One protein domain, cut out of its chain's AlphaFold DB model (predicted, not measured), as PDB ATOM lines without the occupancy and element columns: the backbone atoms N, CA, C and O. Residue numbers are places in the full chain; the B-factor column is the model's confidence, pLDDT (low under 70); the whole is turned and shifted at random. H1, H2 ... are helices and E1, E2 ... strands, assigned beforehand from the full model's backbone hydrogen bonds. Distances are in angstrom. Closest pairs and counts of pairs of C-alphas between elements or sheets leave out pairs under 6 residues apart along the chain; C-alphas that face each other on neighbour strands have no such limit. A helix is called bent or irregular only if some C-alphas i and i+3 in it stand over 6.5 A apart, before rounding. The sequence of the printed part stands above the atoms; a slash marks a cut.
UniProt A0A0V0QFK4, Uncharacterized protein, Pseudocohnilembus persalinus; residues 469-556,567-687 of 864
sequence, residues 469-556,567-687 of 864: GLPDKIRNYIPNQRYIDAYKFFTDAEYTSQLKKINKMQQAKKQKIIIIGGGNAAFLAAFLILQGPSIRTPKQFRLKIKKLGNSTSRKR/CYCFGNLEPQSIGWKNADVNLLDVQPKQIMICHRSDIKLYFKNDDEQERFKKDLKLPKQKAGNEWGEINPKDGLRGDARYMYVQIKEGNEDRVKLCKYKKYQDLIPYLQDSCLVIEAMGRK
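AT A GLANCE: This is residues 469 to 556 and 567 to 687 of the 864 residues of an uncharacterized protein of Pseudocohnilembus persalinus (UniProt A0A0V0QFK4). A strongly twisted parallel sheet of five strands forms the core, with H3 and H4 packed over one face and H8 over the other. H7 packs on H4, H6 and the loop after it make a small head beyond H7, and an arm with H5 reaches far from this body. The 209 printed residues include eight named helices and five named strands, in the order H1 E1 H2 H3 E2 H4 H5 E3 H6 H7 E4 H8 E5; the class is mixed, and the sheet's order is E1 E5 E2 E3 E4. The whole is only just compact, close to loose: the radius of gyration of the C-alphas is 19.8 A, and the spans are 59 by 51 by 34 A.

HOW THE PARTS SIT: H1, residues 472 to 475, only just touches H8, residues 667 to 675, with 3 pairs of C-alphas within 8 A, the closest Ile 474 and Tyr 667 at 7.0 A. Parallel neighbours with N and O within hydrogen-bond range are E1, residues 483 to 485, and E5, residues 677 to 682 (N 484 to O 680, 3.0 A); E5 and E2, residues 512 to 516 (N 514 to O 679, 2.9 A); E2 and E3, residues 595 to 599 (N 515 to O 596, 2.8 A); E3 and E4, residues 659 to 663 (N 597 to O 660, 2.9 A). H2, residues 486 to 489, is on the sheet and touches H3, residues 492 to 506, only at the corner. H3 lies over E5 at a height over the sheet of 9.9 A; H4, residues 520 to 531, on the same face, lies over E2 at 8.9 A. H8, on the opposite face, is irregular, C-alphas 669 and 672 being 7.1 A apart. H7, residues 643 to 653, touches H4 about perpendicular, at 77 degrees; the closest C-alphas are Phe 523 and Ala 644, 4.6 A. H6, residues 610 to 620, only just touches H7, with 3 pairs of C-alphas within 8 A. H5, residues 538 to 552, touches no helix. Every O i to N i+4 pair is within range in H4 and H7, against 10 of 11 in H3 and H5, 5 of 7 in H6 and 2 of 5 in H8, which has 4 of 6 O i to N i+3 pairs.

IN THESE COORDINATES: H1 begins at C-alpha 472 (-83.537, 32.546, -18.524). H3 and H5 each span 21.2 A, H4 16.0 A, H7 15.3 A and E4 13.2 A. E5 ends at C-alpha 682 (-94.413, 26.003, -18.945).

THE WHOLE: Residues 557 to 566 are not printed, a gap of 13.9 A between C-alphas 556 and 567. H6 to H7 is a long link. Confidence is under 70 at 47 residues, among them 534 to 556.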
ATOM      1  N   GLY A 469     -90.750  29.390 -13.110       89.38
ATOM      2  CA  GLY A 469     -90.187  29.723 -14.418       89.38
ATOM      3  C   GLY A 469     -88.976  28.860 -14.784       89.38
ATOM      4  O   GLY A 469     -88.226  28.424 -13.906       89.38
ATOM      5  N   LEU A 470     -88.766  28.653 -16.083       92.06
ATOM      6  CA  LEU A 470     -87.499  28.199 -16.653       92.06
ATOM      7  C   LEU A 470     -86.354  29.173 -16.311       92.06
ATOM      8  O   LEU A 470     -86.580  30.383 -16.288       92.06
ATOM      9  N   PRO A 471     -85.107  28.687 -16.157       94.00
ATOM     10  CA  PRO A 471     -83.933  29.556 -16.128       94.00
ATOM     11  C   PRO A 471     -83.829  30.374 -17.423       94.00
ATOM     12  O   PRO A 471     -83.981  29.813 -18.512       94.00
ATOM     13  N   ASP A 472     -83.508  31.668 -17.343       94.19
ATOM     14  CA  ASP A 472     -83.537  32.546 -18.524       94.19
ATOM     15  C   ASP A 472     -82.566  32.104 -19.635       94.19
ATOM     16  O   ASP A 472     -82.909  32.179 -20.816       94.19
ATOM     17  N   LYS A 473     -81.417  31.500 -19.275       95.31
ATOM     18  CA  LYS A 473     -80.491  30.842 -20.225       95.31
ATOM     19  C   LYS A 473     -81.202  29.831 -21.144       95.31
ATOM     20  O   LYS A 473     -80.832  29.704 -22.302       95.31
ATOM     21  N   ILE A 474     -82.221  29.129 -20.642       95.81
ATOM     22  CA  ILE A 474     -83.012  28.121 -21.369       95.81
ATOM     23  C   ILE A 474     -84.215  28.770 -22.056       95.81
ATOM     24  O   ILE A 474     -84.526  28.469 -23.208       95.81
ATOM     25  N   ARG A 475     -84.867  29.711 -21.367       94.44
ATOM     26  CA  ARG A 475     -86.008  30.474 -21.880       94.44
ATOM     27  C   ARG A 475     -85.680  31.235 -23.166       94.44
ATOM     28  O   ARG A 475     -86.516  31.284 -24.059       94.44
ATOM     29  N   ASN A 476     -84.456  31.751 -23.290       94.50
ATOM     30  CA  ASN A 476     -83.975  32.477 -24.469       94.50
ATOM     31  C   ASN A 476     -83.956  31.641 -25.767       94.50
ATOM     32  O   ASN A 476     -83.960  32.220 -26.852       94.50
ATOM     33  N   TYR A 477     -84.002  30.303 -25.692       94.81
ATOM     34  CA  TYR A 477     -84.176  29.438 -26.870       94.81
ATOM     35  C   TYR A 477     -85.629  29.388 -27.380       94.81
ATOM     36  O   TYR A 477     -85.883  28.843 -28.454       94.81
ATOM     37  N   ILE A 478     -86.590  29.948 -26.635       93.56
ATOM     38  CA  ILE A 478     -88.015  29.948 -26.972       93.56
ATOM     39  C   ILE A 478     -88.420  31.358 -27.429       93.56
ATOM     40  O   ILE A 478     -88.415  32.291 -26.625       93.56
ATOM     41  N   PRO A 479     -88.844  31.560 -28.691       90.81
ATOM     42  CA  PRO A 479     -89.384  32.848 -29.115       90.81
ATOM     43  C   PRO A 479     -90.615  33.209 -28.274       90.81
ATOM     44  O   PRO A 479     -91.559  32.425 -28.233       90.81
ATOM     45  N   ASN A 480     -90.655  34.403 -27.668       90.19
ATOM     46  CA  ASN A 480     -91.726  34.837 -26.743       90.19
ATOM     47  C   ASN A 480     -93.160  34.572 -27.250       90.19
ATOM     48  O   ASN A 480     -94.047  34.231 -26.476       90.19
ATOM     49  N   GLN A 481     -93.388  34.680 -28.562       91.25
ATOM     50  CA  GLN A 481     -94.675  34.402 -29.216       91.25
ATOM     51  C   GLN A 481     -95.133  32.926 -29.180       91.25
ATOM     52  O   GLN A 481     -96.318  32.666 -29.398       91.25
ATOM     53  N   ARG A 482     -94.217  31.984 -28.906       93.31
ATOM     54  CA  ARG A 482     -94.445  30.535 -28.748       93.31
ATOM     55  C   ARG A 482     -94.424  30.071 -27.282       93.31
ATOM     56  O   ARG A 482     -94.525  28.875 -27.052       93.31
ATOM     57  N   TYR A 483     -94.260  30.957 -26.299       95.50
ATOM     58  CA  TYR A 483     -94.169  30.594 -24.878       95.50
ATOM     59  C   TYR A 483     -95.434  31.006 -24.111       95.50
ATOM     60  O   TYR A 483     -95.943  32.114 -24.290       95.50
ATOM     61  N   ILE A 484     -95.919  30.140 -23.216       96.44
ATOM     62  CA  ILE A 484     -96.987  30.468 -22.263       96.44
ATOM     63  C   ILE A 484     -96.846  29.684 -20.946       96.44
ATOM     64  O   ILE A 484     -96.513  28.505 -20.947       96.44
ATOM     65  N   ASP A 485     -97.139  30.327 -19.813       95.12
ATOM     66  CA  ASP A 485     -97.319  29.657 -18.514       95.12
ATOM     67  C   ASP A 485     -98.624  28.839 -18.500       95.12
ATOM     68  O   ASP A 485     -99.660  29.313 -18.969       95.12
ATOM     69  N   ALA A 486     -98.608  27.638 -17.925       95.00
ATOM     70  CA  ALA A 486     -99.772  26.758 -17.866       95.00
ATOM     71  C   ALA A 486    -100.992  27.413 -17.193       95.00
ATOM     72  O   ALA A 486    -102.115  27.226 -17.660       95.00
ATOM     73  N   TYR A 487    -100.807  28.227 -16.147       90.81
ATOM     74  CA  TYR A 487    -101.936  28.873 -15.467       90.81
ATOM     75  C   TYR A 487    -102.578  29.989 -16.306       90.81
ATOM     76  O   TYR A 487    -103.795  30.164 -16.235       90.81
ATOM     77  N   LYS A 488    -101.810  30.680 -17.157       92.12
ATOM     78  CA  LYS A 488    -102.342  31.523 -18.242       92.12
ATOM     79  C   LYS A 488    -103.011  30.686 -19.331       92.12
ATOM     80  O   LYS A 488    -104.119  31.021 -19.740       92.12
ATOM     81  N   PHE A 489    -102.382  29.594 -19.772       93.81
ATOM     82  CA  PHE A 489    -102.919  28.704 -20.809       93.81
ATOM     83  C   PHE A 489    -104.276  28.101 -20.429       93.81
ATOM     84  O   PHE A 489    -105.110  27.918 -21.303       93.81
ATOM     85  N   PHE A 490    -104.552  27.867 -19.143       91.56
ATOM     86  CA  PHE A 490    -105.869  27.408 -18.684       91.56
ATOM     87  C   PHE A 490    -106.986  28.461 -18.768       91.56
ATOM     88  O   PHE A 490    -108.118  28.129 -18.423       91.56
ATOM     89  N   THR A 491    -106.716  29.706 -19.180       87.38
ATOM     90  CA  THR A 491    -107.739  30.764 -19.264       87.38
ATOM     91  C   THR A 491    -108.452  30.802 -20.617       87.38
ATOM     92  O   THR A 491    -107.822  30.598 -21.649       87.38
ATOM     93  N   ASP A 492    -109.757  31.116 -20.619       82.06
ATOM     94  CA  ASP A 492    -110.627  31.259 -21.810       82.06
ATOM     95  C   ASP A 492    -109.930  31.935 -23.011       82.06
ATOM     96  O   ASP A 492    -109.734  31.322 -24.069       82.06
ATOM     97  N   ALA A 493    -109.494  33.181 -22.808       84.94
ATOM     98  CA  ALA A 493    -108.920  34.017 -23.854       84.94
ATOM     99  C   ALA A 493    -107.571  33.491 -24.370       84.94
ATOM    100  O   ALA A 493    -107.344  33.477 -25.580       84.94
ATOM    101  N   GLU A 494    -106.686  33.037 -23.476       91.00
ATOM    102  CA  GLU A 494    -105.383  32.507 -23.879       91.00
ATOM    103  C   GLU A 494    -105.511  31.140 -24.540       91.00
ATOM    104  O   GLU A 494    -104.978  30.972 -25.627       91.00
ATOM    105  N   TYR A 495    -106.257  30.188 -23.972       90.94
ATOM    106  CA  TYR A 495    -106.428  28.864 -24.577       90.94
ATOM    107  C   TYR A 495    -106.955  28.973 -26.018       90.94
ATOM    108  O   TYR A 495    -106.363  28.430 -26.955       90.94
ATOM    109  N   THR A 496    -108.000  29.784 -26.215       86.56
ATOM    110  CA  THR A 496    -108.569  30.083 -27.538       86.56
ATOM    111  C   THR A 496    -107.553  30.771 -28.460       86.56
ATOM    112  O   THR A 496    -107.462  30.436 -29.642       86.56
ATOM    113  N   SER A 497    -106.766  31.720 -27.941       90.38
ATOM    114  CA  SER A 497    -105.708  32.421 -28.683       90.38
ATOM    115  C   SER A 497    -104.597  31.467 -29.130       90.38
ATOM    116  O   SER A 497    -104.254  31.428 -30.314       90.38
ATOM    117  N   GLN A 498    -104.067  30.646 -28.219       92.88
ATOM    118  CA  GLN A 498    -102.985  29.713 -28.509       92.88
ATOM    119  C   GLN A 498    -103.444  28.601 -29.464       92.88
ATOM    120  O   GLN A 498    -102.722  28.313 -30.413       92.88
ATOM    121  N   LEU A 499    -104.659  28.048 -29.334       90.56
ATOM    122  CA  LEU A 499    -105.169  27.087 -30.325       90.56
ATOM    123  C   LEU A 499    -105.390  27.706 -31.711       90.56
ATOM    124  O   LEU A 499    -105.087  27.066 -32.721       90.56
ATOM    125  N   LYS A 500    -105.850  28.961 -31.796       88.44
ATOM    126  CA  LYS A 500    -105.965  29.681 -33.079       88.44
ATOM    127  C   LYS A 500    -104.593  29.984 -33.708       88.44
ATOM    128  O   LYS A 500    -104.516  30.108 -34.930       88.44
ATOM    129  N   LYS A 501    -103.506  30.048 -32.921       89.50
ATOM    130  CA  LYS A 501    -102.119  30.068 -33.430       89.50
ATOM    131  C   LYS A 501    -101.642  28.678 -33.851       89.50
ATOM    132  O   LYS A 501    -101.136  28.542 -34.960       89.50
ATOM    133  N   ILE A 502    -101.824  27.655 -33.008       88.62
ATOM    134  CA  ILE A 502    -101.350  26.289 -33.276       88.62
ATOM    135  C   ILE A 502    -101.953  25.751 -34.576       88.62
ATOM    136  O   ILE A 502    -101.187  25.312 -35.425       88.62
ATOM    137  N   ASN A 503    -103.268  25.892 -34.797       86.25
ATOM    138  CA  ASN A 503    -103.914  25.508 -36.062       86.25
ATOM    139  C   ASN A 503    -103.211  26.129 -37.288       86.25
ATOM    140  O   ASN A 503    -102.863  25.428 -38.237       86.25
ATOM    141  N   LYS A 504    -102.932  27.442 -37.247       86.12
ATOM    142  CA  LYS A 504    -102.225  28.159 -38.326       86.12
ATOM    143  C   LYS A 504    -100.775  27.695 -38.502       86.12
ATOM    144  O   LYS A 504    -100.260  27.719 -39.614       86.12
ATOM    145  N   MET A 505    -100.104  27.291 -37.422       83.38
ATOM    146  CA  MET A 505     -98.718  26.810 -37.466       83.38
ATOM    147  C   MET A 505     -98.617  25.352 -37.928       83.38
ATOM    148  O   MET A 505     -97.729  25.046 -38.718       83.38
ATOM    149  N   GLN A 506     -99.536  24.475 -37.512       76.06
ATOM    150  CA  GLN A 506     -99.617  23.080 -37.964       76.06
ATOM    151  C   GLN A 506     -99.902  22.990 -39.469       76.06
ATOM    152  O   GLN A 506     -99.265  22.199 -40.160       76.06
ATOM    153  N   GLN A 507    -100.780  23.857 -39.993       76.38
ATOM    154  CA  GLN A 507    -101.023  24.001 -41.436       76.38
ATOM    155  C   GLN A 507     -99.769  24.417 -42.224       76.38
ATOM    156  O   GLN A 507     -99.673  24.123 -43.413       76.38
ATOM    157  N   ALA A 508     -98.803  25.084 -41.583       70.69
ATOM    158  CA  ALA A 508     -97.553  25.497 -42.216       70.69
ATOM    159  C   ALA A 508     -96.423  24.461 -42.063       70.69
ATOM    160  O   ALA A 508     -95.638  24.283 -42.994       70.69
ATOM    161  N   LYS A 509     -96.288  23.810 -40.894       68.12
ATOM    162  CA  LYS A 509     -95.218  22.839 -40.576       68.12
ATOM    163  C   LYS A 509     -95.671  21.815 -39.524       68.12
ATOM    164  O   LYS A 509     -96.342  22.172 -38.560       68.12
ATOM    165  N   LYS A 510     -95.187  20.566 -39.629       69.12
ATOM    166  CA  LYS A 510     -95.380  19.475 -38.638       69.12
ATOM    167  C   LYS A 510     -94.594  19.697 -37.325       69.12
ATOM    168  O   LYS A 510     -93.780  18.869 -36.928       69.12
ATOM    169  N   GLN A 511     -94.793  20.839 -36.674       84.38
ATOM    170  CA  GLN A 511     -94.137  21.199 -35.413       84.38
ATOM    171  C   GLN A 511     -94.830  20.582 -34.191       84.38
ATOM    172  O   GLN A 511     -96.004  20.200 -34.245       84.38
ATOM    173  N   LYS A 512     -94.080  20.488 -33.089       94.69
ATOM    174  CA  LYS A 512     -94.477  19.799 -31.850       94.69
ATOM    175  C   LYS A 512     -95.003  20.783 -30.803       94.69
ATOM    176  O   LYS A 512     -94.566  21.933 -30.759       94.69
ATOM    177  N   ILE A 513     -95.898  20.326 -29.930       96.81
ATOM    178  CA  ILE A 513     -96.328  21.077 -28.744       96.81
ATOM    179  C   ILE A 513     -95.540  20.542 -27.551       96.81
ATOM    180  O   ILE A 513     -95.662  19.368 -27.208       96.81
ATOM    181  N   ILE A 514     -94.728  21.384 -26.920       97.81
ATOM    182  CA  ILE A 514     -93.890  20.994 -25.781       97.81
ATOM    183  C   ILE A 514     -94.549  21.468 -24.489       97.81
ATOM    184  O   ILE A 514     -94.973  22.615 -24.388       97.81
ATOM    185  N   ILE A 515     -94.618  20.601 -23.486       98.19
ATOM    186  CA  ILE A 515     -95.167  20.898 -22.162       98.19
ATOM    187  C   ILE A 515     -94.094  20.541 -21.136       98.19
ATOM    188  O   ILE A 515     -93.671  19.391 -21.063       98.19
ATOM    189  N   ILE A 516     -93.619  21.513 -20.359       97.75
ATOM    190  CA  ILE A 516     -92.456  21.334 -19.479       97.75
ATOM    191  C   ILE A 516     -92.926  21.206 -18.033       97.75
ATOM    192  O   ILE A 516     -93.285  22.194 -17.401       97.75
ATOM    193  N   GLY A 517     -92.918  19.988 -17.500       96.19
ATOM    194  CA  GLY A 517     -93.316  19.666 -16.132       96.19
ATOM    195  C   GLY A 517     -93.783  18.216 -15.993       96.19
ATOM    196  O   GLY A 517     -94.291  17.628 -16.939       96.19
ATOM    197  N   GLY A 518     -93.624  17.637 -14.798       94.25
ATOM    198  CA  GLY A 518     -94.139  16.296 -14.460       94.25
ATOM    199  C   GLY A 518     -95.387  16.298 -13.565       94.25
ATOM    200  O   GLY A 518     -95.879  15.234 -13.209       94.25
ATOM    201  N   GLY A 519     -95.870  17.478 -13.158       93.69
ATOM    202  CA  GLY A 519     -96.976  17.636 -12.207       93.69
ATOM    203  C   GLY A 519     -98.340  17.868 -12.862       93.69
ATOM    204  O   GLY A 519     -98.462  17.952 -14.083       93.69
ATOM    205  N   ASN A 520     -99.372  18.040 -12.026       93.06
ATOM    206  CA  ASN A 520    -100.783  18.085 -12.439       93.06
ATOM    207  C   ASN A 520    -101.077  19.073 -13.586       93.06
ATOM    208  O   ASN A 520    -101.879  18.775 -14.464       93.06
ATOM    209  N   ALA A 521    -100.396  20.224 -13.619       94.00
ATOM    210  CA  ALA A 521    -100.566  21.226 -14.670       94.00
ATOM    211  C   ALA A 521    -100.128  20.741 -16.069       94.00
ATOM    212  O   ALA A 521    -100.752  21.112 -17.059       94.00
ATOM    213  N   ALA A 522     -99.099  19.894 -16.177       96.94
ATOM    214  CA  ALA A 522     -98.603  19.430 -17.474       96.94
ATOM    215  C   ALA A 522     -99.607  18.482 -18.148       96.94
ATOM    216  O   ALA A 522     -99.965  18.646 -19.313       96.94
ATOM    217  N   PHE A 523    -100.134  17.539 -17.369       96.81
ATOM    218  CA  PHE A 523    -101.139  16.583 -17.825       96.81
ATOM    219  C   PHE A 523    -102.506  17.237 -18.057       96.81
ATOM    220  O   PHE A 523    -103.180  16.886 -19.020       96.81
ATOM    221  N   LEU A 524    -102.884  18.246 -17.257       94.69
ATOM    222  CA  LEU A 524    -104.062  19.073 -17.540       94.69
ATOM    223  C   LEU A 524    -103.917  19.887 -18.834       94.69
ATOM    224  O   LEU A 524    -104.899  20.030 -19.553       94.69
ATOM    225  N   ALA A 525    -102.725  20.397 -19.164       96.31
ATOM    226  CA  ALA A 525    -102.503  21.104 -20.427       96.31
ATOM    227  C   ALA A 525    -102.623  20.161 -21.636       96.31
ATOM    228  O   ALA A 525    -103.310  20.502 -22.597       96.31
ATOM    229  N   ALA A 526    -102.038  18.959 -21.564       96.56
ATOM    230  CA  ALA A 526    -102.191  17.933 -22.600       96.56
ATOM    231  C   ALA A 526    -103.659  17.497 -22.769       96.56
ATOM    232  O   ALA A 526    -104.176  17.490 -23.884       96.56
ATOM    233  N   PHE A 527    -104.353  17.214 -21.661       94.00
ATOM    234  CA  PHE A 527    -105.774  16.866 -21.669       94.00
ATOM    235  C   PHE A 527    -106.632  17.979 -22.280       94.00
ATOM    236  O   PHE A 527    -107.461  17.700 -23.143       94.00
ATOM    237  N   LEU A 528    -106.398  19.237 -21.889       91.94
ATOM    238  CA  LEU A 528    -107.136  20.387 -22.406       91.94
ATOM    239  C   LEU A 528    -106.984  20.504 -23.930       91.94
ATOM    240  O   LEU A 528    -107.994  20.666 -24.603       91.94
ATOM    241  N   ILE A 529    -105.766  20.348 -24.473       93.06
ATOM    242  CA  ILE A 529    -105.495  20.377 -25.926       93.06
ATOM    243  C   ILE A 529    -106.271  19.287 -26.684       93.06
ATOM    244  O   ILE A 529    -106.800  19.554 -27.762       93.06
ATOM    245  N   LEU A 530    -106.308  18.066 -26.143       91.19
ATOM    246  CA  LEU A 530    -106.833  16.882 -26.833       91.19
ATOM    247  C   LEU A 530    -108.352  16.732 -26.722       91.19
ATOM    248  O   LEU A 530    -109.004  16.344 -27.687       91.19
ATOM    249  N   GLN A 531    -108.906  17.018 -25.543       88.19
ATOM    250  CA  GLN A 531    -110.313  16.775 -25.199       88.19
ATOM    251  C   GLN A 531    -111.136  18.071 -25.129       88.19
ATOM    252  O   GLN A 531    -112.362  18.039 -25.016       88.19
ATOM    253  N   GLY A 532    -110.478  19.231 -25.193       85.62
ATOM    254  CA  GLY A 532    -111.109  20.521 -24.956       85.62
ATOM    255  C   GLY A 532    -111.396  20.781 -23.470       85.62
ATOM    256  O   GLY A 532    -111.002  20.016 -22.587       85.62
ATOM    257  N   PRO A 533    -112.070  21.901 -23.157       78.25
ATOM    258  CA  PRO A 533    -112.431  22.232 -21.788       78.25
ATOM    259  C   PRO A 533    -113.590  21.336 -21.334       78.25
ATOM    260  O   PRO A 533    -114.571  21.178 -22.065       78.25
ATOM    261  N   SER A 534    -113.532  20.805 -20.107       63.28
ATOM    262  CA  SER A 534    -114.540  19.880 -19.540       63.28
ATOM    263  C   SER A 534    -115.880  20.548 -19.168       63.28
ATOM    264  O   SER A 534    -116.493  20.273 -18.136       63.28
ATOM    265  N   ILE A 535    -116.389  21.429 -20.029       57.94
ATOM    266  CA  ILE A 535    -117.704  22.055 -19.897       57.94
ATOM    267  C   ILE A 535    -118.773  21.022 -20.284       57.94
ATOM    268  O   ILE A 535    -119.342  21.072 -21.377       57.94
ATOM    269  N   ARG A 536    -119.056  20.068 -19.387       48.19
ATOM    270  CA  ARG A 536    -120.121  19.067 -19.560       48.19
ATOM    271  C   ARG A 536    -121.468  19.782 -19.762       48.19
ATOM    272  O   ARG A 536    -122.037  20.362 -18.844       48.19
ATOM    273  N   THR A 537    -121.963  19.767 -21.002       41.38
ATOM    274  CA  THR A 537    -123.145  20.501 -21.510       41.38
ATOM    275  C   THR A 537    -123.093  22.045 -21.390       41.38
ATOM    276  O   THR A 537    -123.798  22.659 -20.581       41.38
ATOM    277  N   PRO A 538    -122.378  22.752 -22.293       42.62
ATOM    278  CA  PRO A 538    -122.285  24.217 -22.254       42.62
ATOM    279  C   PRO A 538    -123.637  24.932 -22.418       42.62
ATOM    280  O   PRO A 538    -123.818  26.038 -21.907       42.62
ATOM    281  N   LYS A 539    -124.600  24.299 -23.111       43.06
ATOM    282  CA  LYS A 539    -125.968  24.816 -23.286       43.06
ATOM    283  C   LYS A 539    -126.697  24.973 -21.947       43.06
ATOM    284  O   LYS A 539    -127.270  26.032 -21.712       43.06
ATOM    285  N   GLN A 540    -126.658  23.970 -21.064       44.00
ATOM    286  CA  GLN A 540    -127.361  24.053 -19.780       44.00
ATOM    287  C   GLN A 540    -126.691  25.069 -18.848       44.00
ATOM    288  O   GLN A 540    -127.363  25.954 -18.318       44.00
ATOM    289  N   PHE A 541    -125.364  24.998 -18.707       45.19
ATOM    290  CA  PHE A 541    -124.635  25.835 -17.753       45.19
ATOM    291  C   PHE A 541    -124.702  27.333 -18.106       45.19
ATOM    292  O   PHE A 541    -125.031  28.150 -17.244       45.19
ATOM    293  N   ARG A 542    -124.526  27.717 -19.385       46.94
ATOM    294  CA  ARG A 542    -124.660  29.129 -19.812       46.94
ATOM    295  C   ARG A 542    -126.083  29.675 -19.648       46.94
ATOM    296  O   ARG A 542    -126.239  30.845 -19.297       46.94
ATOM    297  N   LEU A 543    -127.116  28.858 -19.887       45.56
ATOM    298  CA  LEU A 543    -128.515  29.277 -19.721       45.56
ATOM    299  C   LEU A 543    -128.913  29.410 -18.243       45.56
ATOM    300  O   LEU A 543    -129.623  30.358 -17.904       45.56
ATOM    301  N   LYS A 544    -128.419  28.532 -17.357       45.78
ATOM    302  CA  LYS A 544    -128.548  28.694 -15.897       45.78
ATOM    303  C   LYS A 544    -127.855  29.977 -15.426       45.78
ATOM    304  O   LYS A 544    -128.501  30.820 -14.809       45.78
ATOM    305  N   ILE A 545    -126.585  30.179 -15.787       49.12
ATOM    306  CA  ILE A 545    -125.787  31.347 -15.370       49.12
ATOM    307  C   ILE A 545    -126.409  32.684 -15.799       49.12
ATOM    308  O   ILE A 545    -126.530  33.591 -14.974       49.12
ATOM    309  N   LYS A 546    -126.884  32.813 -17.046       50.16
ATOM    310  CA  LYS A 546    -127.553  34.052 -17.488       50.16
ATOM    311  C   LYS A 546    -128.892  34.307 -16.785       50.16
ATOM    312  O   LYS A 546    -129.300  35.459 -16.677       50.16
ATOM    313  N   LYS A 547    -129.570  33.270 -16.274       48.88
ATOM    314  CA  LYS A 547    -130.755  33.435 -15.416       48.88
ATOM    315  C   LYS A 547    -130.372  33.825 -13.982       48.88
ATOM    316  O   LYS A 547    -130.999  34.731 -13.445       48.88
ATOM    317  N   LEU A 548    -129.318  33.233 -13.411       43.66
ATOM    318  CA  LEU A 548    -128.806  33.523 -12.057       43.66
ATOM    319  C   LEU A 548    -128.423  34.998 -11.850       43.66
ATOM    320  O   LEU A 548    -128.830  35.612 -10.862       43.66
ATOM    321  N   GLY A 549    -127.694  35.602 -12.797       46.72
ATOM    322  CA  GLY A 549    -127.366  37.036 -12.735       46.72
ATOM    323  C   GLY A 549    -128.605  37.945 -12.777       46.72
ATOM    324  O   GLY A 549    -128.647  38.987 -12.124       46.72
ATOM    325  N   ASN A 550    -129.658  37.514 -13.478       44.28
ATOM    326  CA  ASN A 550    -130.907  38.263 -13.637       44.28
ATOM    327  C   ASN A 550    -131.926  38.034 -12.503       44.28
ATOM    328  O   ASN A 550    -132.861  38.822 -12.376       44.28
ATOM    329  N   SER A 551    -131.781  36.984 -11.686       43.56
ATOM    330  CA  SER A 551    -132.627  36.742 -10.508       43.56
ATOM    331  C   SER A 551    -132.038  37.361  -9.237       43.56
ATOM    332  O   SER A 551    -132.745  38.058  -8.511       43.56
ATOM    333  N   THR A 552    -130.737  37.175  -8.994       42.88
ATOM    334  CA  THR A 552    -130.036  37.671  -7.789       42.88
ATOM    335  C   THR A 552    -129.917  39.201  -7.725       42.88
ATOM    336  O   THR A 552    -129.786  39.775  -6.641       42.88
ATOM    337  N   SER A 553    -130.021  39.880  -8.871       44.81
ATOM    338  CA  SER A 553    -130.074  41.343  -8.983       44.81
ATOM    339  C   SER A 553    -131.444  41.943  -8.626       44.81
ATOM    340  O   SER A 553    -131.506  43.086  -8.178       44.81
ATOM    341  N   ARG A 554    -132.544  41.183  -8.754       41.94
ATOM    342  CA  ARG A 554    -133.937  41.683  -8.680       41.94
ATOM    343  C   ARG A 554    -134.598  41.654  -7.291       41.94
ATOM    344  O   ARG A 554    -135.811  41.811  -7.198       41.94
ATOM    345  N   LYS A 555    -133.836  41.428  -6.213       43.72
ATOM    346  CA  LYS A 555    -134.343  41.485  -4.819       43.72
ATOM    347  C   LYS A 555    -133.419  42.207  -3.822       43.72
ATOM    348  O   LYS A 555    -133.583  42.058  -2.615       43.72
ATOM    349  N   ARG A 556    -132.463  43.021  -4.291       47.38
ATOM    350  CA  ARG A 556    -131.594  43.832  -3.403       47.38
ATOM    351  C   ARG A 556    -132.152  45.217  -3.070       47.38
ATOM    352  O   ARG A 556    -131.457  46.005  -2.438       47.38
ATOM    353  N   CYS A 567    -119.117  50.075  -4.469       44.88
ATOM    354  CA  CYS A 567    -118.761  49.175  -3.363       44.88
ATOM    355  C   CYS A 567    -118.186  47.784  -3.732       44.88
ATOM    356  O   CYS A 567    -118.799  46.742  -3.501       44.88
ATOM    357  N   TYR A 568    -116.913  47.756  -4.138       50.22
ATOM    358  CA  TYR A 568    -116.055  46.564  -4.208       50.22
ATOM    359  C   TYR A 568    -115.939  45.793  -2.875       50.22
ATOM    360  O   TYR A 568    -115.463  44.660  -2.869       50.22
ATOM    361  N   CYS A 569    -116.423  46.359  -1.761       50.31
ATOM    362  CA  CYS A 569    -116.410  45.823  -0.392       50.31
ATOM    363  C   CYS A 569    -116.936  44.382  -0.227       50.31
ATOM    364  O   CYS A 569    -116.706  43.772   0.815       50.31
ATOM    365  N   PHE A 570    -117.679  43.863  -1.206       55.38
ATOM    366  CA  PHE A 570    -118.216  42.500  -1.224       55.38
ATOM    367  C   PHE A 570    -117.859  41.718  -2.502       55.38
ATOM    368  O   PHE A 570    -118.345  40.605  -2.679       55.38
ATOM    369  N   GLY A 571    -117.044  42.278  -3.401       53.53
ATOM    370  CA  GLY A 571    -116.845  41.751  -4.754       53.53
ATOM    371  C   GLY A 571    -118.098  41.850  -5.640       53.53
ATOM    372  O   GLY A 571    -119.212  42.103  -5.172       53.53
ATOM    373  N   ASN A 572    -117.925  41.646  -6.947       56.00
ATOM    374  CA  ASN A 572    -119.061  41.533  -7.861       56.00
ATOM    375  C   ASN A 572    -119.550  40.075  -7.897       56.00
ATOM    376  O   ASN A 572    -118.782  39.163  -8.202       56.00
ATOM    377  N   LEU A 573    -120.833  39.850  -7.592       54.16
ATOM    378  CA  LEU A 573    -121.442  38.517  -7.648       54.16
ATOM    379  C   LEU A 573    -121.967  38.124  -9.033       54.16
ATOM    380  O   LEU A 573    -122.331  36.962  -9.200       54.16
ATOM    381  N   GLU A 574    -121.954  39.017 -10.028       56.91
ATOM    382  CA  GLU A 574    -122.278  38.671 -11.418       56.91
ATOM    383  C   GLU A 574    -121.434  37.468 -11.878       56.91
ATOM    384  O   GLU A 574    -120.196  37.535 -11.852       56.91
ATOM    385  N   PRO A 575    -122.047  36.323 -12.236       50.19
ATOM    386  CA  PRO A 575    -121.289  35.184 -12.734       50.19
ATOM    387  C   PRO A 575    -120.607  35.579 -14.046       50.19
ATOM    388  O   PRO A 575    -121.260  36.142 -14.927       50.19
ATOM    389  N   GLN A 576    -119.318  35.262 -14.210       51.41
ATOM    390  CA  GLN A 576    -118.664  35.491 -15.497       51.41
ATOM    391  C   GLN A 576    -119.378  34.679 -16.583       51.41
ATOM    392  O   GLN A 576    -119.546  33.461 -16.476       51.41
ATOM    393  N   SER A 577    -119.796  35.350 -17.656       53.62
ATOM    394  CA  SER A 577    -120.315  34.667 -18.833       53.62
ATOM    395  C   SER A 577    -119.159  33.981 -19.563       53.62
ATOM    396  O   SER A 577    -118.475  34.631 -20.349       53.62
ATOM    397  N   ILE A 578    -118.955  32.684 -19.303       52.00
ATOM    398  CA  ILE A 578    -117.947  31.837 -19.967       52.00
ATOM    399  C   ILE A 578    -118.101  31.986 -21.491       52.00
ATOM    400  O   ILE A 578    -119.097  31.515 -22.060       52.00
ATOM    401  N   GLY A 579    -117.152  32.696 -22.113       49.41
ATOM    402  CA  GLY A 579    -117.353  33.433 -23.368       49.41
ATOM    403  C   GLY A 579    -117.383  32.550 -24.607       49.41
ATOM    404  O   GLY A 579    -118.102  32.854 -25.561       49.41
ATOM    405  N   TRP A 580    -116.658  31.430 -24.534       50.28
ATOM    406  CA  TRP A 580    -116.725  30.255 -25.403       50.28
ATOM    407  C   TRP A 580    -118.016  30.122 -26.218       50.28
ATOM    408  O   TRP A 580    -119.108  29.944 -25.669       50.28
ATOM    409  N   LYS A 581    -117.872  30.012 -27.535       55.44
ATOM    410  CA  LYS A 581    -118.827  29.292 -28.386       55.44
ATOM    411  C   LYS A 581    -118.169  27.979 -28.788       55.44
ATOM    412  O   LYS A 581    -116.962  27.927 -28.982       55.44
ATOM    413  N   ASN A 582    -118.945  26.914 -28.961       50.91
ATOM    414  CA  ASN A 582    -118.377  25.628 -29.379       50.91
ATOM    415  C   ASN A 582    -117.740  25.698 -30.787       50.91
ATOM    416  O   ASN A 582    -116.888  24.884 -31.099       50.91
ATOM    417  N   ALA A 583    -118.112  26.694 -31.600       49.97
ATOM    418  CA  ALA A 583    -117.513  26.981 -32.905       49.97
ATOM    419  C   ALA A 583    -116.251  27.875 -32.848       49.97
ATOM    420  O   ALA A 583    -115.650  28.135 -33.885       49.97
ATOM    421  N   ASP A 584    -115.848  28.384 -31.675       54.53
ATOM    422  CA  ASP A 584    -114.619  29.184 -31.548       54.53
ATOM    423  C   ASP A 584    -113.348  28.327 -31.516       54.53
ATOM    424  O   ASP A 584    -112.259  28.854 -31.743       54.53
ATOM    425  N   VAL A 585    -113.474  27.028 -31.241       58.22
ATOM    426  CA  VAL A 585    -112.366  26.073 -31.170       58.22
ATOM    427  C   VAL A 585    -112.797  24.759 -31.808       58.22
ATOM    428  O   VAL A 585    -113.505  23.960 -31.202       58.22
ATOM    429  N   ASN A 586    -112.301  24.525 -33.021       67.31
ATOM    430  CA  ASN A 586    -112.104  23.167 -33.503       67.31
ATOM    431  C   ASN A 586    -110.995  22.541 -32.642       67.31
ATOM    432  O   ASN A 586    -109.964  23.187 -32.417       67.31
ATOM    433  N   LEU A 587    -111.200  21.311 -32.165       79.56
ATOM    434  CA  LEU A 587    -110.121  20.531 -31.555       79.56
ATOM    435  C   LEU A 587    -108.994  20.341 -32.577       79.56
ATOM    436  O   LEU A 587    -109.243  20.301 -33.783       79.56
ATOM    437  N   LEU A 588    -107.755  20.254 -32.095       83.88
ATOM    438  CA  LEU A 588    -106.616  20.020 -32.974       83.88
ATOM    439  C   LEU A 588    -106.642  18.584 -33.506       83.88
ATOM    440  O   LEU A 588    -106.789  17.638 -32.731       83.88
ATOM    441  N   ASP A 589    -106.384  18.424 -34.802       87.81
ATOM    442  CA  ASP A 589    -105.845  17.172 -35.328       87.81
ATOM    443  C   ASP A 589    -104.393  17.050 -34.833       87.81
ATOM    444  O   ASP A 589    -103.466  17.680 -35.352       87.81
ATOM    445  N   VAL A 590    -104.227  16.329 -33.721       91.00
ATOM    446  CA  VAL A 590    -102.928  16.046 -33.110       91.00
ATOM    447  C   VAL A 590    -102.477  14.670 -33.569       91.00
ATOM    448  O   VAL A 590    -103.124  13.665 -33.291       91.00
ATOM    449  N   GLN A 591    -101.335  14.633 -34.237       93.00
ATOM    450  CA  GLN A 591    -100.748  13.407 -34.761       93.00
ATOM    451  C   GLN A 591     -99.977  12.640 -33.658       93.00
ATOM    452  O   GLN A 591     -99.564  13.248 -32.662       93.00
ATOM    453  N   PRO A 592     -99.732  11.325 -33.827       95.88
ATOM    454  CA  PRO A 592     -98.919  10.517 -32.918       95.88
ATOM    455  C   PRO A 592     -97.634  11.210 -32.445       95.88
ATOM    456  O   PRO A 592     -96.834  11.697 -33.248       95.88
ATOM    457  N   LYS A 593     -97.421  11.236 -31.124       95.56
ATOM    458  CA  LYS A 593     -96.252  11.817 -30.432       95.56
ATOM    459  C   LYS A 593     -95.999  13.316 -30.718       95.56
ATOM    460  O   LYS A 593     -94.893  13.797 -30.461       95.56
ATOM    461  N   GLN A 594     -96.987  14.066 -31.226       95.31
ATOM    462  CA  GLN A 594     -96.855  15.501 -31.523       95.31
ATOM    463  C   GLN A 594     -96.901  16.392 -30.270       95.31
ATOM    464  O   GLN A 594     -96.291  17.465 -30.270       95.31
ATOM    465  N   ILE A 595     -97.578  15.963 -29.199       97.44
ATOM    466  CA  ILE A 595     -97.453  16.580 -27.871       97.44
ATOM    467  C   ILE A 595     -96.314  15.878 -27.125       97.44
ATOM    468  O   ILE A 595     -96.249  14.652 -27.094       97.44
ATOM    469  N   MET A 596     -95.428  16.638 -26.485       98.00
ATOM    470  CA  MET A 596     -94.346  16.104 -25.656       98.00
ATOM    471  C   MET A 596     -94.444  16.662 -24.237       98.00
ATOM    472  O   MET A 596     -94.315  17.868 -24.044       98.00
ATOM    473  N   ILE A 597     -94.627  15.793 -23.240       98.38
ATOM    474  CA  ILE A 597     -94.514  16.162 -21.822       98.38
ATOM    475  C   ILE A 597     -93.070  15.897 -21.384       98.38
ATOM    476  O   ILE A 597     -92.666  14.753 -21.173       98.38
ATOM    477  N   CYS A 598     -92.288  16.966 -21.266       98.12
ATOM    478  CA  CYS A 598     -90.901  16.941 -20.821       98.12
ATOM    479  C   CYS A 598     -90.840  17.092 -19.293       98.12
ATOM    480  O   CYS A 598     -91.220  18.135 -18.760       98.12
ATOM    481  N   HIS A 599     -90.330  16.090 -18.573       96.81
ATOM    482  CA  HIS A 599     -90.293  16.066 -17.103       96.81
ATOM    483  C   HIS A 599     -88.908  15.678 -16.549       96.81
ATOM    484  O   HIS A 599     -88.171  14.936 -17.186       96.81
ATOM    485  N   ARG A 600     -88.547  16.176 -15.357       93.94
ATOM    486  CA  ARG A 600     -87.268  15.853 -14.686       93.94
ATOM    487  C   ARG A 600     -87.442  14.761 -13.627       93.94
ATOM    488  O   ARG A 600     -86.764  13.738 -13.659       93.94
ATOM    489  N   SER A 601     -88.388  14.967 -12.710       89.69
ATOM    490  CA  SER A 601     -88.767  13.992 -11.685       89.69
ATOM    491  C   SER A 601     -89.614  12.858 -12.259       89.69
ATOM    492  O   SER A 601     -90.199  12.979 -13.338       89.69
ATOM    493  N   ASP A 602     -89.750  11.781 -11.494       91.75
ATOM    494  CA  ASP A 602     -90.753  10.754 -11.754       91.75
ATOM    495  C   ASP A 602     -92.178  11.268 -11.508       91.75
ATOM    496  O   ASP A 602     -92.403  12.253 -10.795       91.75
ATOM    497  N   ILE A 603     -93.140  10.623 -12.168       93.06
ATOM    498  CA  ILE A 603     -94.541  11.044 -12.190       93.06
ATOM    499  C   ILE A 603     -95.299  10.252 -11.124       93.06
ATOM    500  O   ILE A 603     -95.473   9.037 -11.222       93.06
ATOM    501  N   LYS A 604     -95.733  10.959 -10.082       92.31
ATOM    502  CA  LYS A 604     -96.483  10.408  -8.951       92.31
ATOM    503  C   LYS A 604     -97.981  10.436  -9.233       92.31
ATOM    504  O   LYS A 604     -98.487  11.427  -9.750       92.31
ATOM    505  N   LEU A 605     -98.708   9.401  -8.823       92.44
ATOM    506  CA  LEU A 605    -100.174   9.398  -8.837       92.44
ATOM    507  C   LEU A 605    -100.715   9.559  -7.420       92.44
ATOM    508  O   LEU A 605    -100.156   9.000  -6.480       92.44
ATOM    509  N   TYR A 606    -101.791  10.329  -7.271       91.06
ATOM    510  CA  TYR A 606    -102.531  10.372  -6.017       91.06
ATOM    511  C   TYR A 606    -103.466   9.165  -5.908       91.06
ATOM    512  O   TYR A 606    -104.212   8.886  -6.853       91.06
ATOM    513  N   PHE A 607    -103.484   8.533  -4.735       88.19
ATOM    514  CA  PHE A 607    -104.485   7.541  -4.340       88.19
ATOM    515  C   PHE A 607    -104.996   7.868  -2.933       88.19
ATOM    516  O   PHE A 607    -104.224   8.297  -2.076       88.19
ATOM    517  N   LYS A 608    -106.292   7.661  -2.692       82.56
ATOM    518  CA  LYS A 608    -106.954   7.870  -1.398       82.56
ATOM    519  C   LYS A 608    -106.496   6.853  -0.348       82.56
ATOM    520  O   LYS A 608    -106.431   7.197   0.824       82.56
ATOM    521  N   ASN A 609    -106.205   5.623  -0.762       84.12
ATOM    522  CA  ASN A 609    -105.708   4.544   0.089       84.12
ATOM    523  C   ASN A 609    -104.943   3.484  -0.729       84.12
ATOM    524  O   ASN A 609    -104.949   3.514  -1.966       84.12
ATOM    525  N   ASP A 610    -104.311   2.532  -0.034       85.62
ATOM    526  CA  ASP A 610    -103.625   1.383  -0.640       85.62
ATOM    527  C   ASP A 610    -104.562   0.558  -1.553       85.62
ATOM    528  O   ASP A 610    -104.128   0.155  -2.631       85.62
ATOM    529  N   ASP A 611    -105.848   0.381  -1.207       85.81
ATOM    530  CA  ASP A 611    -106.815  -0.360  -2.042       85.81
ATOM    531  C   ASP A 611    -106.983   0.259  -3.437       85.81
ATOM    532  O   ASP A 611    -107.034  -0.450  -4.445       85.81
ATOM    533  N   GLU A 612    -107.096   1.591  -3.514       84.44
ATOM    534  CA  GLU A 612    -107.209   2.302  -4.787       84.44
ATOM    535  C   GLU A 612    -105.913   2.169  -5.597       84.44
ATOM    536  O   GLU A 612    -105.964   1.960  -6.811       84.44
ATOM    537  N   GLN A 613    -104.754   2.219  -4.930       88.50
ATOM    538  CA  GLN A 613    -103.472   1.952  -5.578       88.50
ATOM    539  C   GLN A 613    -103.416   0.515  -6.110       88.50
ATOM    540  O   GLN A 613    -102.997   0.314  -7.242       88.50
ATOM    541  N   GLU A 614    -103.834  -0.492  -5.340       85.44
ATOM    542  CA  GLU A 614    -103.737  -1.906  -5.727       85.44
ATOM    543  C   GLU A 614    -104.709  -2.326  -6.825       85.44
ATOM    544  O   GLU A 614    -104.347  -3.184  -7.632       85.44
ATOM    545  N   ARG A 615    -105.866  -1.665  -6.946       82.88
ATOM    546  CA  ARG A 615    -106.700  -1.753  -8.155       82.88
ATOM    547  C   ARG A 615    -105.901  -1.274  -9.375       82.88
ATOM    548  O   ARG A 615    -105.617  -2.071 -10.259       82.88
ATOM    549  N   PHE A 616    -105.400  -0.036  -9.347       79.62
ATOM    550  CA  PHE A 616    -104.629   0.546 -10.458       79.62
ATOM    551  C   PHE A 616    -103.278  -0.151 -10.732       79.62
ATOM    552  O   PHE A 616    -102.772  -0.080 -11.852       79.62
ATOM    553  N   LYS A 617    -102.660  -0.834  -9.754       77.44
ATOM    554  CA  LYS A 617    -101.418  -1.603  -9.973       77.44
ATOM    555  C   LYS A 617    -101.623  -2.798 -10.895       77.44
ATOM    556  O   LYS A 617    -100.724  -3.081 -11.683       77.44
ATOM    557  N   LYS A 618    -102.746  -3.516 -10.757       72.88
ATOM    558  CA  LYS A 618    -103.015  -4.744 -11.525       72.88
ATOM    559  C   LYS A 618    -103.061  -4.447 -13.022       72.88
ATOM    560  O   LYS A 618    -102.488  -5.199 -13.804       72.88
ATOM    561  N   ASP A 619    -103.621  -3.294 -13.372       71.56
ATOM    562  CA  ASP A 619    -103.769  -2.838 -14.752       71.56
ATOM    563  C   ASP A 619    -102.465  -2.217 -15.304       71.56
ATOM    564  O   ASP A 619    -102.107  -2.432 -16.460       71.56
ATOM    565  N   LEU A 620    -101.713  -1.473 -14.474       72.56
ATOM    566  CA  LEU A 620    -100.635  -0.575 -14.939       72.56
ATOM    567  C   LEU A 620     -99.208  -0.947 -14.503       72.56
ATOM    568  O   LEU A 620     -98.266  -0.225 -14.836       72.56
ATOM    569  N   LYS A 621     -99.024  -2.019 -13.719       75.94
ATOM    570  CA  LYS A 621     -97.725  -2.459 -13.159       75.94
ATOM    571  C   LYS A 621     -96.944  -1.345 -12.432       75.94
ATOM    572  O   LYS A 621     -95.716  -1.289 -12.477       75.94
ATOM    573  N   LEU A 622     -97.657  -0.432 -11.768       73.81
ATOM    574  CA  LEU A 622     -97.055   0.700 -11.053       73.81
ATOM    575  C   LEU A 622     -96.318   0.243  -9.776       73.81
ATOM    576  O   LEU A 622     -96.820  -0.634  -9.067       73.81
ATOM    577  N   PRO A 623     -95.169   0.857  -9.425       72.00
ATOM    578  CA  PRO A 623     -94.428   0.514  -8.209       72.00
ATOM    579  C   PRO A 623     -95.246   0.810  -6.941       72.00
ATOM    580  O   PRO A 623     -95.993   1.792  -6.892       72.00
ATOM    581  N   LYS A 624     -95.090  -0.006  -5.883       75.12
ATOM    582  CA  LYS A 624     -95.737   0.254  -4.583       75.12
ATOM    583  C   LYS A 624     -95.094   1.472  -3.917       75.12
ATOM    584  O   LYS A 624     -94.001   1.401  -3.367       75.12
ATOM    585  N   GLN A 625     -95.798   2.597  -3.967       78.06
ATOM    586  CA  GLN A 625     -95.461   3.804  -3.219       78.06
ATOM    587  C   GLN A 625     -96.131   3.698  -1.846       78.06
ATOM    588  O   GLN A 625     -97.332   3.435  -1.790       78.06
ATOM    589  N   LYS A 626     -95.365   3.873  -0.762       74.81
ATOM    590  CA  LYS A 626     -95.886   3.841   0.617       74.81
ATOM    591  C   LYS A 626     -96.920   4.960   0.828       74.81
ATOM    592  O   LYS A 626     -96.812   6.022   0.209       74.81
ATOM    593  N   ALA A 627     -97.879   4.735   1.727       72.50
ATOM    594  CA  ALA A 627     -98.774   5.785   2.208       72.50
ATOM    595  C   ALA A 627     -97.966   6.993   2.711       72.50
ATOM    596  O   ALA A 627     -96.982   6.850   3.436       72.50
ATOM    597  N   GLY A 628     -98.376   8.191   2.299       63.41
ATOM    598  CA  GLY A 628     -97.716   9.444   2.657       63.41
ATOM    599  C   GLY A 628     -98.270  10.087   3.928       63.41
ATOM    600  O   GLY A 628     -97.774  11.147   4.313       63.41
ATOM    601  N   ASN A 629     -99.318   9.520   4.543       71.38
ATOM    602  CA  ASN A 629     -99.952  10.086   5.731       71.38
ATOM    603  C   ASN A 629    -100.751   9.098   6.599       71.38
ATOM    604  O   ASN A 629    -101.009   7.960   6.219       71.38
ATOM    605  N   GLU A 630    -101.176   9.608   7.757       71.19
ATOM    606  CA  GLU A 630    -101.991   8.952   8.792       71.19
ATOM    607  C   GLU A 630    -103.394   8.492   8.335       71.19
ATOM    608  O   GLU A 630    -104.042   7.735   9.049       71.19
ATOM    609  N   TRP A 631    -103.853   8.890   7.141       66.81
ATOM    610  CA  TRP A 631    -105.117   8.434   6.540       66.81
ATOM    611  C   TRP A 631    -104.926   7.378   5.439       66.81
ATOM    612  O   TRP A 631    -105.902   6.966   4.814       66.81
ATOM    613  N   GLY A 632    -103.687   6.950   5.175       81.12
ATOM    614  CA  GLY A 632    -103.364   6.001   4.107       81.12
ATOM    615  C   GLY A 632    -103.263   6.616   2.704       81.12
ATOM    616  O   GLY A 632    -103.021   5.886   1.746       81.12
ATOM    617  N   GLU A 633    -103.412   7.937   2.543       82.19
ATOM    618  CA  GLU A 633    -103.337   8.577   1.225       82.19
ATOM    619  C   GLU A 633    -101.904   8.539   0.675       82.19
ATOM    620  O   GLU A 633    -100.928   8.850   1.363       82.19
ATOM    621  N   ILE A 634    -101.768   8.238  -0.613       85.25
ATOM    622  CA  ILE A 634    -100.486   8.128  -1.314       85.25
ATOM    623  C   ILE A 634    -100.278   9.364  -2.194       85.25
ATOM    624  O   ILE A 634    -101.166   9.767  -2.948       85.25
ATOM    625  N   ASN A 635     -99.091   9.973  -2.099       85.88
ATOM    626  CA  ASN A 635     -98.724  11.250  -2.735       85.88
ATOM    627  C   ASN A 635     -99.793  12.369  -2.594       85.88
ATOM    628  O   ASN A 635    -100.139  13.014  -3.591       85.88
ATOM    629  N   PRO A 636    -100.329  12.653  -1.387       78.81
ATOM    630  CA  PRO A 636    -101.421  13.618  -1.210       78.81
ATOM    631  C   PRO A 636    -101.074  15.040  -1.676       78.81
ATOM    632  O   PRO A 636    -101.966  15.768  -2.120       78.81
ATOM    633  N   LYS A 637     -99.793  15.429  -1.609       78.81
ATOM    634  CA  LYS A 637     -99.308  16.789  -1.892       78.81
ATOM    635  C   LYS A 637     -98.910  17.018  -3.361       78.81
ATOM    636  O   LYS A 637     -99.104  18.124  -3.857       78.81
ATOM    637  N   ASP A 638     -98.380  16.008  -4.057       82.94
ATOM    638  CA  ASP A 638     -97.767  16.157  -5.391       82.94
ATOM    639  C   ASP A 638     -98.203  15.127  -6.455       82.94
ATOM    640  O   ASP A 638     -97.809  15.252  -7.616       82.94
ATOM    641  N   GLY A 639     -99.046  14.148  -6.109       89.12
ATOM    642  CA  GLY A 639     -99.586  13.178  -7.065       89.12
ATOM    643  C   GLY A 639    -100.612  13.769  -8.044       89.12
ATOM    644  O   GLY A 639    -101.409  14.638  -7.680       89.12
ATOM    645  N   LEU A 640    -100.633  13.268  -9.287       92.38
ATOM    646  CA  LEU A 640    -101.650  13.628 -10.284       92.38
ATOM    647  C   LEU A 640    -103.057  13.218  -9.814       92.38
ATOM    648  O   LEU A 640    -103.239  12.132  -9.260       92.38
ATOM    649  N   ARG A 641    -104.058  14.064 -10.086       89.56
ATOM    650  CA  ARG A 641    -105.470  13.912  -9.685       89.56
ATOM    651  C   ARG A 641    -106.415  14.182 -10.866       89.56
ATOM    652  O   ARG A 641    -106.105  14.998 -11.732       89.56
ATOM    653  N   GLY A 642    -107.590  13.546 -10.868       87.94
ATOM    654  CA  GLY A 642    -108.640  13.772 -11.876       87.94
ATOM    655  C   GLY A 642    -108.158  13.536 -13.313       87.94
ATOM    656  O   GLY A 642    -107.401  12.597 -13.564       87.94
ATOM    657  N   ASP A 643    -108.552  14.418 -14.234       88.44
ATOM    658  CA  ASP A 643    -108.227  14.353 -15.668       88.44
ATOM    659  C   ASP A 643    -106.718  14.188 -15.951       88.44
ATOM    660  O   ASP A 643    -106.332  13.521 -16.907       88.44
ATOM    661  N   ALA A 644    -105.846  14.744 -15.100       93.31
ATOM    662  CA  ALA A 644    -104.395  14.591 -15.227       93.31
ATOM    663  C   ALA A 644    -103.907  13.169 -14.910       93.31
ATOM    664  O   ALA A 644    -103.030  12.654 -15.604       93.31
ATOM    665  N   ARG A 645    -104.483  12.520 -13.889       92.50
ATOM    666  CA  ARG A 645    -104.215  11.104 -13.595       92.50
ATOM    667  C   ARG A 645    -104.756  10.225 -14.719       92.50
ATOM    668  O   ARG A 645    -104.025   9.364 -15.185       92.50
ATOM    669  N   TYR A 646    -105.972  10.494 -15.198       89.94
ATOM    670  CA  TYR A 646    -106.557   9.798 -16.351       89.94
ATOM    671  C   TYR A 646    -105.664   9.897 -17.601       89.94
ATOM    672  O   TYR A 646    -105.324   8.884 -18.201       89.94
ATOM    673  N   MET A 647    -105.205  11.104 -17.944       94.44
ATOM    674  CA  MET A 647    -104.313  11.340 -19.084       94.44
ATOM    675  C   MET A 647    -102.993  10.563 -18.959       94.44
ATOM    676  O   MET A 647    -102.586   9.897 -19.904       94.44
ATOM    677  N   TYR A 648    -102.343  10.563 -17.787       95.31
ATOM    678  CA  TYR A 648    -101.137   9.748 -17.572       95.31
ATOM    679  C   TYR A 648    -101.393   8.240 -17.719       95.31
ATOM    680  O   TYR A 648    -100.565   7.540 -18.299       95.31
ATOM    681  N   VAL A 649    -102.527   7.748 -17.211       91.75
ATOM    682  CA  VAL A 649    -102.937   6.339 -17.307       91.75
ATOM    683  C   VAL A 649    -103.087   5.919 -18.773       91.75
ATOM    684  O   VAL A 649    -102.406   4.994 -19.204       91.75
ATOM    685  N   GLN A 650    -103.837   6.679 -19.573       93.12
ATOM    686  CA  GLN A 650    -104.048   6.387 -20.999       93.12
ATOM    687  C   GLN A 650    -102.741   6.404 -21.813       93.12
ATOM    688  O   GLN A 650    -102.534   5.553 -22.676       93.12
ATOM    689  N   ILE A 651    -101.814   7.316 -21.497       95.06
ATOM    690  CA  ILE A 651    -100.476   7.355 -22.114       95.06
ATOM    691  C   ILE A 651     -99.638   6.124 -21.717       95.06
ATOM    692  O   ILE A 651     -98.827   5.645 -22.508       95.06
ATOM    693  N   LYS A 652     -99.808   5.599 -20.496       93.50
ATOM    694  CA  LYS A 652     -99.092   4.405 -20.012       93.50
ATOM    695  C   LYS A 652     -99.649   3.090 -20.548       93.50
ATOM    696  O   LYS A 652     -98.869   2.161 -20.732       93.50
ATOM    697  N   GLU A 653    -100.943   3.032 -20.829       91.06
ATOM    698  CA  GLU A 653    -101.606   1.893 -21.479       91.06
ATOM    699  C   GLU A 653    -101.334   1.835 -22.992       91.06
ATOM    700  O   GLU A 653    -101.536   0.798 -23.614       91.06
ATOM    701  N   GLY A 654    -100.889   2.946 -23.595       93.94
ATOM    702  CA  GLY A 654    -100.783   3.103 -25.051       93.94
ATOM    703  C   GLY A 654    -102.089   3.546 -25.728       93.94
ATOM    704  O   GLY A 654    -102.102   3.736 -26.940       93.94
ATOM    705  N   ASN A 655    -103.152   3.773 -24.950       94.00
ATOM    706  CA  ASN A 655    -104.458   4.266 -25.404       94.00
ATOM    707  C   ASN A 655    -104.424   5.730 -25.898       94.00
ATOM    708  O   ASN A 655    -105.341   6.168 -26.586       94.00
ATOM    709  N   GLU A 656    -103.385   6.497 -25.551       95.44
ATOM    710  CA  GLU A 656    -103.184   7.885 -25.991       95.44
ATOM    711  C   GLU A 656    -101.750   8.084 -26.515       95.44
ATOM    712  O   GLU A 656    -100.841   8.478 -25.782       95.44
ATOM    713  N   ASP A 657    -101.531   7.786 -27.800       96.88
ATOM    714  CA  ASP A 657    -100.205   7.811 -28.436       96.88
ATOM    715  C   ASP A 657     -99.778   9.206 -28.942       96.88
ATOM    716  O   ASP A 657     -98.604   9.437 -29.257       96.88
ATOM    717  N   ARG A 658    -100.710  10.168 -28.982       96.75
ATOM    718  CA  ARG A 658    -100.488  11.554 -29.435       96.75
ATOM    719  C   ARG A 658     -99.612  12.349 -28.464       96.75
ATOM    720  O   ARG A 658     -99.024  13.363 -28.851       96.75
ATOM    721  N   VAL A 659     -99.467  11.860 -27.228       97.81
ATOM    722  CA  VAL A 659     -98.606  12.423 -26.182       97.81
ATOM    723  C   VAL A 659     -97.407  11.513 -25.907       97.81
ATOM    724  O   VAL A 659     -97.553  10.357 -25.525       97.81
ATOM    725  N   LYS A 660     -96.193  12.059 -26.007       97.75
ATOM    726  CA  LYS A 660     -94.952  11.381 -25.617       97.75
ATOM    727  C   LYS A 660     -94.419  11.918 -24.286       97.75
ATOM    728  O   LYS A 660     -94.102  13.102 -24.180       97.75
ATOM    729  N   LEU A 661     -94.216  11.045 -23.298       97.75
ATOM    730  CA  LEU A 661     -93.435  11.378 -22.097       97.75
ATOM    731  C   LEU A 661     -91.935  11.386 -22.428       97.75
ATOM    732  O   LEU A 661     -91.439  10.468 -23.080       97.75
ATOM    733  N   CYS A 662     -91.213  12.413 -21.983       97.38
ATOM    734  CA  CYS A 662     -89.769  12.556 -22.184       97.38
ATOM    735  C   CYS A 662     -89.090  12.972 -20.873       97.38
ATOM    736  O   CYS A 662     -89.266  14.106 -20.422       97.38
ATOM    737  N   LYS A 663     -88.301  12.074 -20.267       97.12
ATOM    738  CA  LYS A 663     -87.517  12.388 -19.064       97.12
ATOM    739  C   LYS A 663     -86.217  13.105 -19.457       97.12
ATOM    740  O   LYS A 663     -85.543  12.655 -20.379       97.12
ATOM    741  N   TYR A 664     -85.868  14.191 -18.769       96.81
ATOM    742  CA  TYR A 664     -84.606  14.925 -18.942       96.81
ATOM    743  C   TYR A 664     -83.804  14.984 -17.633       96.81
ATOM    744  O   TYR A 664     -84.390  14.980 -16.551       96.81
ATOM    745  N   LYS A 665     -82.466  15.037 -17.716       95.62
ATOM    746  CA  LYS A 665     -81.566  15.139 -16.552       95.62
ATOM    747  C   LYS A 665     -81.172  16.598 -16.289       95.62
ATOM    748  O   LYS A 665     -81.347  17.085 -15.165       95.62
ATOM    749  N   LYS A 666     -80.678  17.289 -17.323       96.12
ATOM    750  CA  LYS A 666     -80.247  18.699 -17.312       96.12
ATOM    751  C   LYS A 666     -81.188  19.536 -18.194       96.12
ATOM    752  O   LYS A 666     -81.874  19.001 -19.058       96.12
ATOM    753  N   TYR A 667     -81.272  20.853 -17.987       95.56
ATOM    754  CA  TYR A 667     -82.177  21.683 -18.804       95.56
ATOM    755  C   TYR A 667     -81.703  21.832 -20.259       95.56
ATOM    756  O   TYR A 667     -82.518  22.077 -21.145       95.56
ATOM    757  N   GLN A 668     -80.404  21.669 -20.514       96.81
ATOM    758  CA  GLN A 668     -79.796  21.677 -21.843       96.81
ATOM    759  C   GLN A 668     -80.412  20.596 -22.751       96.81
ATOM    760  O   GLN A 668     -80.657  20.856 -23.927       96.81
ATOM    761  N   ASP A 669     -80.772  19.440 -22.182       97.00
ATOM    762  CA  ASP A 669     -81.462  18.328 -22.851       97.00
ATOM    763  C   ASP A 669     -82.800  18.757 -23.500       97.00
ATOM    764  O   ASP A 669     -83.295  18.089 -24.408       97.00
ATOM    765  N   LEU A 670     -83.407  19.868 -23.050       96.75
ATOM    766  CA  LEU A 670     -84.644  20.407 -23.623       96.75
ATOM    767  C   LEU A 670     -84.425  21.132 -24.954       96.75
ATOM    768  O   LEU A 670     -85.358  21.190 -25.753       96.75
ATOM    769  N   ILE A 671     -83.240  21.706 -25.198       96.56
ATOM    770  CA  ILE A 671     -82.996  22.658 -26.299       96.56
ATOM    771  C   ILE A 671     -83.454  22.120 -27.673       96.56
ATOM    772  O   ILE A 671     -84.166  22.860 -28.360       96.56
ATOM    773  N   PRO A 672     -83.184  20.853 -28.063       95.00
ATOM    774  CA  PRO A 672     -83.684  20.298 -29.325       95.00
ATOM    775  C   PRO A 672     -85.218  20.286 -29.422       95.00
ATOM    776  O   PRO A 672     -85.786  20.572 -30.474       95.00
ATOM    777  N   TYR A 673     -85.916  20.007 -28.316       94.81
ATOM    778  CA  TYR A 673     -87.382  20.012 -28.274       94.81
ATOM    779  C   TYR A 673     -87.949  21.437 -28.360       94.81
ATOM    780  O   TYR A 673     -88.966  21.656 -29.017       94.81
ATOM    781  N   LEU A 674     -87.282  22.417 -27.737       95.12
ATOM    782  CA  LEU A 674     -87.688  23.827 -27.778       95.12
ATOM    783  C   LEU A 674     -87.580  24.410 -29.196       95.12
ATOM    784  O   LEU A 674     -88.490  25.114 -29.635       95.12
ATOM    785  N   GLN A 675     -86.513  24.084 -29.930       91.31
ATOM    786  CA  GLN A 675     -86.290  24.557 -31.302       91.31
ATOM    787  C   GLN A 675     -87.358  24.033 -32.286       91.31
ATOM    788  O   GLN A 675     -87.892  24.803 -33.092       91.31
ATOM    789  N   ASP A 676     -87.748  22.760 -32.146       90.00
ATOM    790  CA  ASP A 676     -88.804  22.090 -32.928       90.00
ATOM    791  C   ASP A 676     -90.242  22.569 -32.623       90.00
ATOM    792  O   ASP A 676     -91.192  22.212 -33.334       90.00
ATOM    793  N   SER A 677     -90.436  23.346 -31.555       94.19
ATOM    794  CA  SER A 677     -91.765  23.651 -31.014       94.19
ATOM    795  C   SER A 677     -92.570  24.663 -31.842       94.19
ATOM    796  O   SER A 677     -92.033  25.658 -32.339       94.19
ATOM    797  N   CYS A 678     -93.891  24.472 -31.935       94.50
ATOM    798  CA  CYS A 678     -94.833  25.540 -32.305       94.50
ATOM    799  C   CYS A 678     -95.356  26.295 -31.074       94.50
ATOM    800  O   CYS A 678     -95.521  27.513 -31.134       94.50
ATOM    801  N   LEU A 679     -95.556  25.589 -29.958       95.88
ATOM    802  CA  LEU A 679     -95.905  26.140 -28.650       95.88
ATOM    803  C   LEU A 679     -95.111  25.408 -27.557       95.88
ATOM    804  O   LEU A 679     -94.974  24.184 -27.602       95.88
ATOM    805  N   VAL A 680     -94.647  26.162 -26.565       97.19
ATOM    806  CA  VAL A 680     -94.092  25.679 -25.301       97.19
ATOM    807  C   VAL A 680     -94.999  26.138 -24.162       97.19
ATOM    808  O   VAL A 680     -95.200  27.339 -23.966       97.19
ATOM    809  N   ILE A 681     -95.529  25.180 -23.404       97.56
ATOM    810  CA  ILE A 681     -96.334  25.405 -22.203       97.56
ATOM    811  C   ILE A 681     -95.471  25.100 -20.977       97.56
ATOM    812  O   ILE A 681     -95.076  23.958 -20.736       97.56
ATOM    813  N   GLU A 682     -95.174  26.121 -20.185       97.00
ATOM    814  CA  GLU A 682     -94.413  26.003 -18.945       97.00
ATOM    815  C   GLU A 682     -95.333  25.539 -17.810       97.00
ATOM    816  O   GLU A 682     -96.212  26.268 -17.357       97.00
ATOM    817  N   ALA A 683     -95.154  24.296 -17.365       96.38
ATOM    818  CA  ALA A 683     -96.030  23.598 -16.426       96.38
ATOM    819  C   ALA A 683     -95.260  23.037 -15.212       96.38
ATOM    820  O   ALA A 683     -95.674  22.053 -14.593       96.38
ATOM    821  N   MET A 684     -94.143  23.678 -14.846       92.31
ATOM    822  CA  MET A 684     -93.198  23.249 -13.800       92.31
ATOM    823  C   MET A 684     -93.740  23.385 -12.358       92.31
ATOM    824  O   MET A 684     -92.994  23.264 -11.387       92.31
ATOM    825  N   GLY A 685     -95.045  23.617 -12.200       88.62
ATOM    826  CA  GLY A 685     -95.703  23.856 -10.920       88.62
ATOM    827  C   GLY A 685     -95.517  25.291 -10.430       88.62
ATOM    828  O   GLY A 685     -95.467  26.235 -11.221       88.62
ATOM    829  N   ARG A 686     -95.451  25.464  -9.108       85.62
ATOM    830  CA  ARG A 686     -95.322  26.764  -8.439       85.62
ATOM    831  C   ARG A 686     -94.179  26.731  -7.417       85.62
ATOM    832  O   ARG A 686     -93.980  25.701  -6.774       85.62
ATOM    833  N   LYS A 687     -93.430  27.832  -7.279       85.69
ATOM    834  CA  LYS A 687     -92.633  28.133  -6.075       85.69
ATOM    835  C   LYS A 687     -93.447  29.055  -5.170       85.69
ATOM    836  O   LYS A 687     -94.431  29.644  -5.617       85.69
TER     837      LYS A 687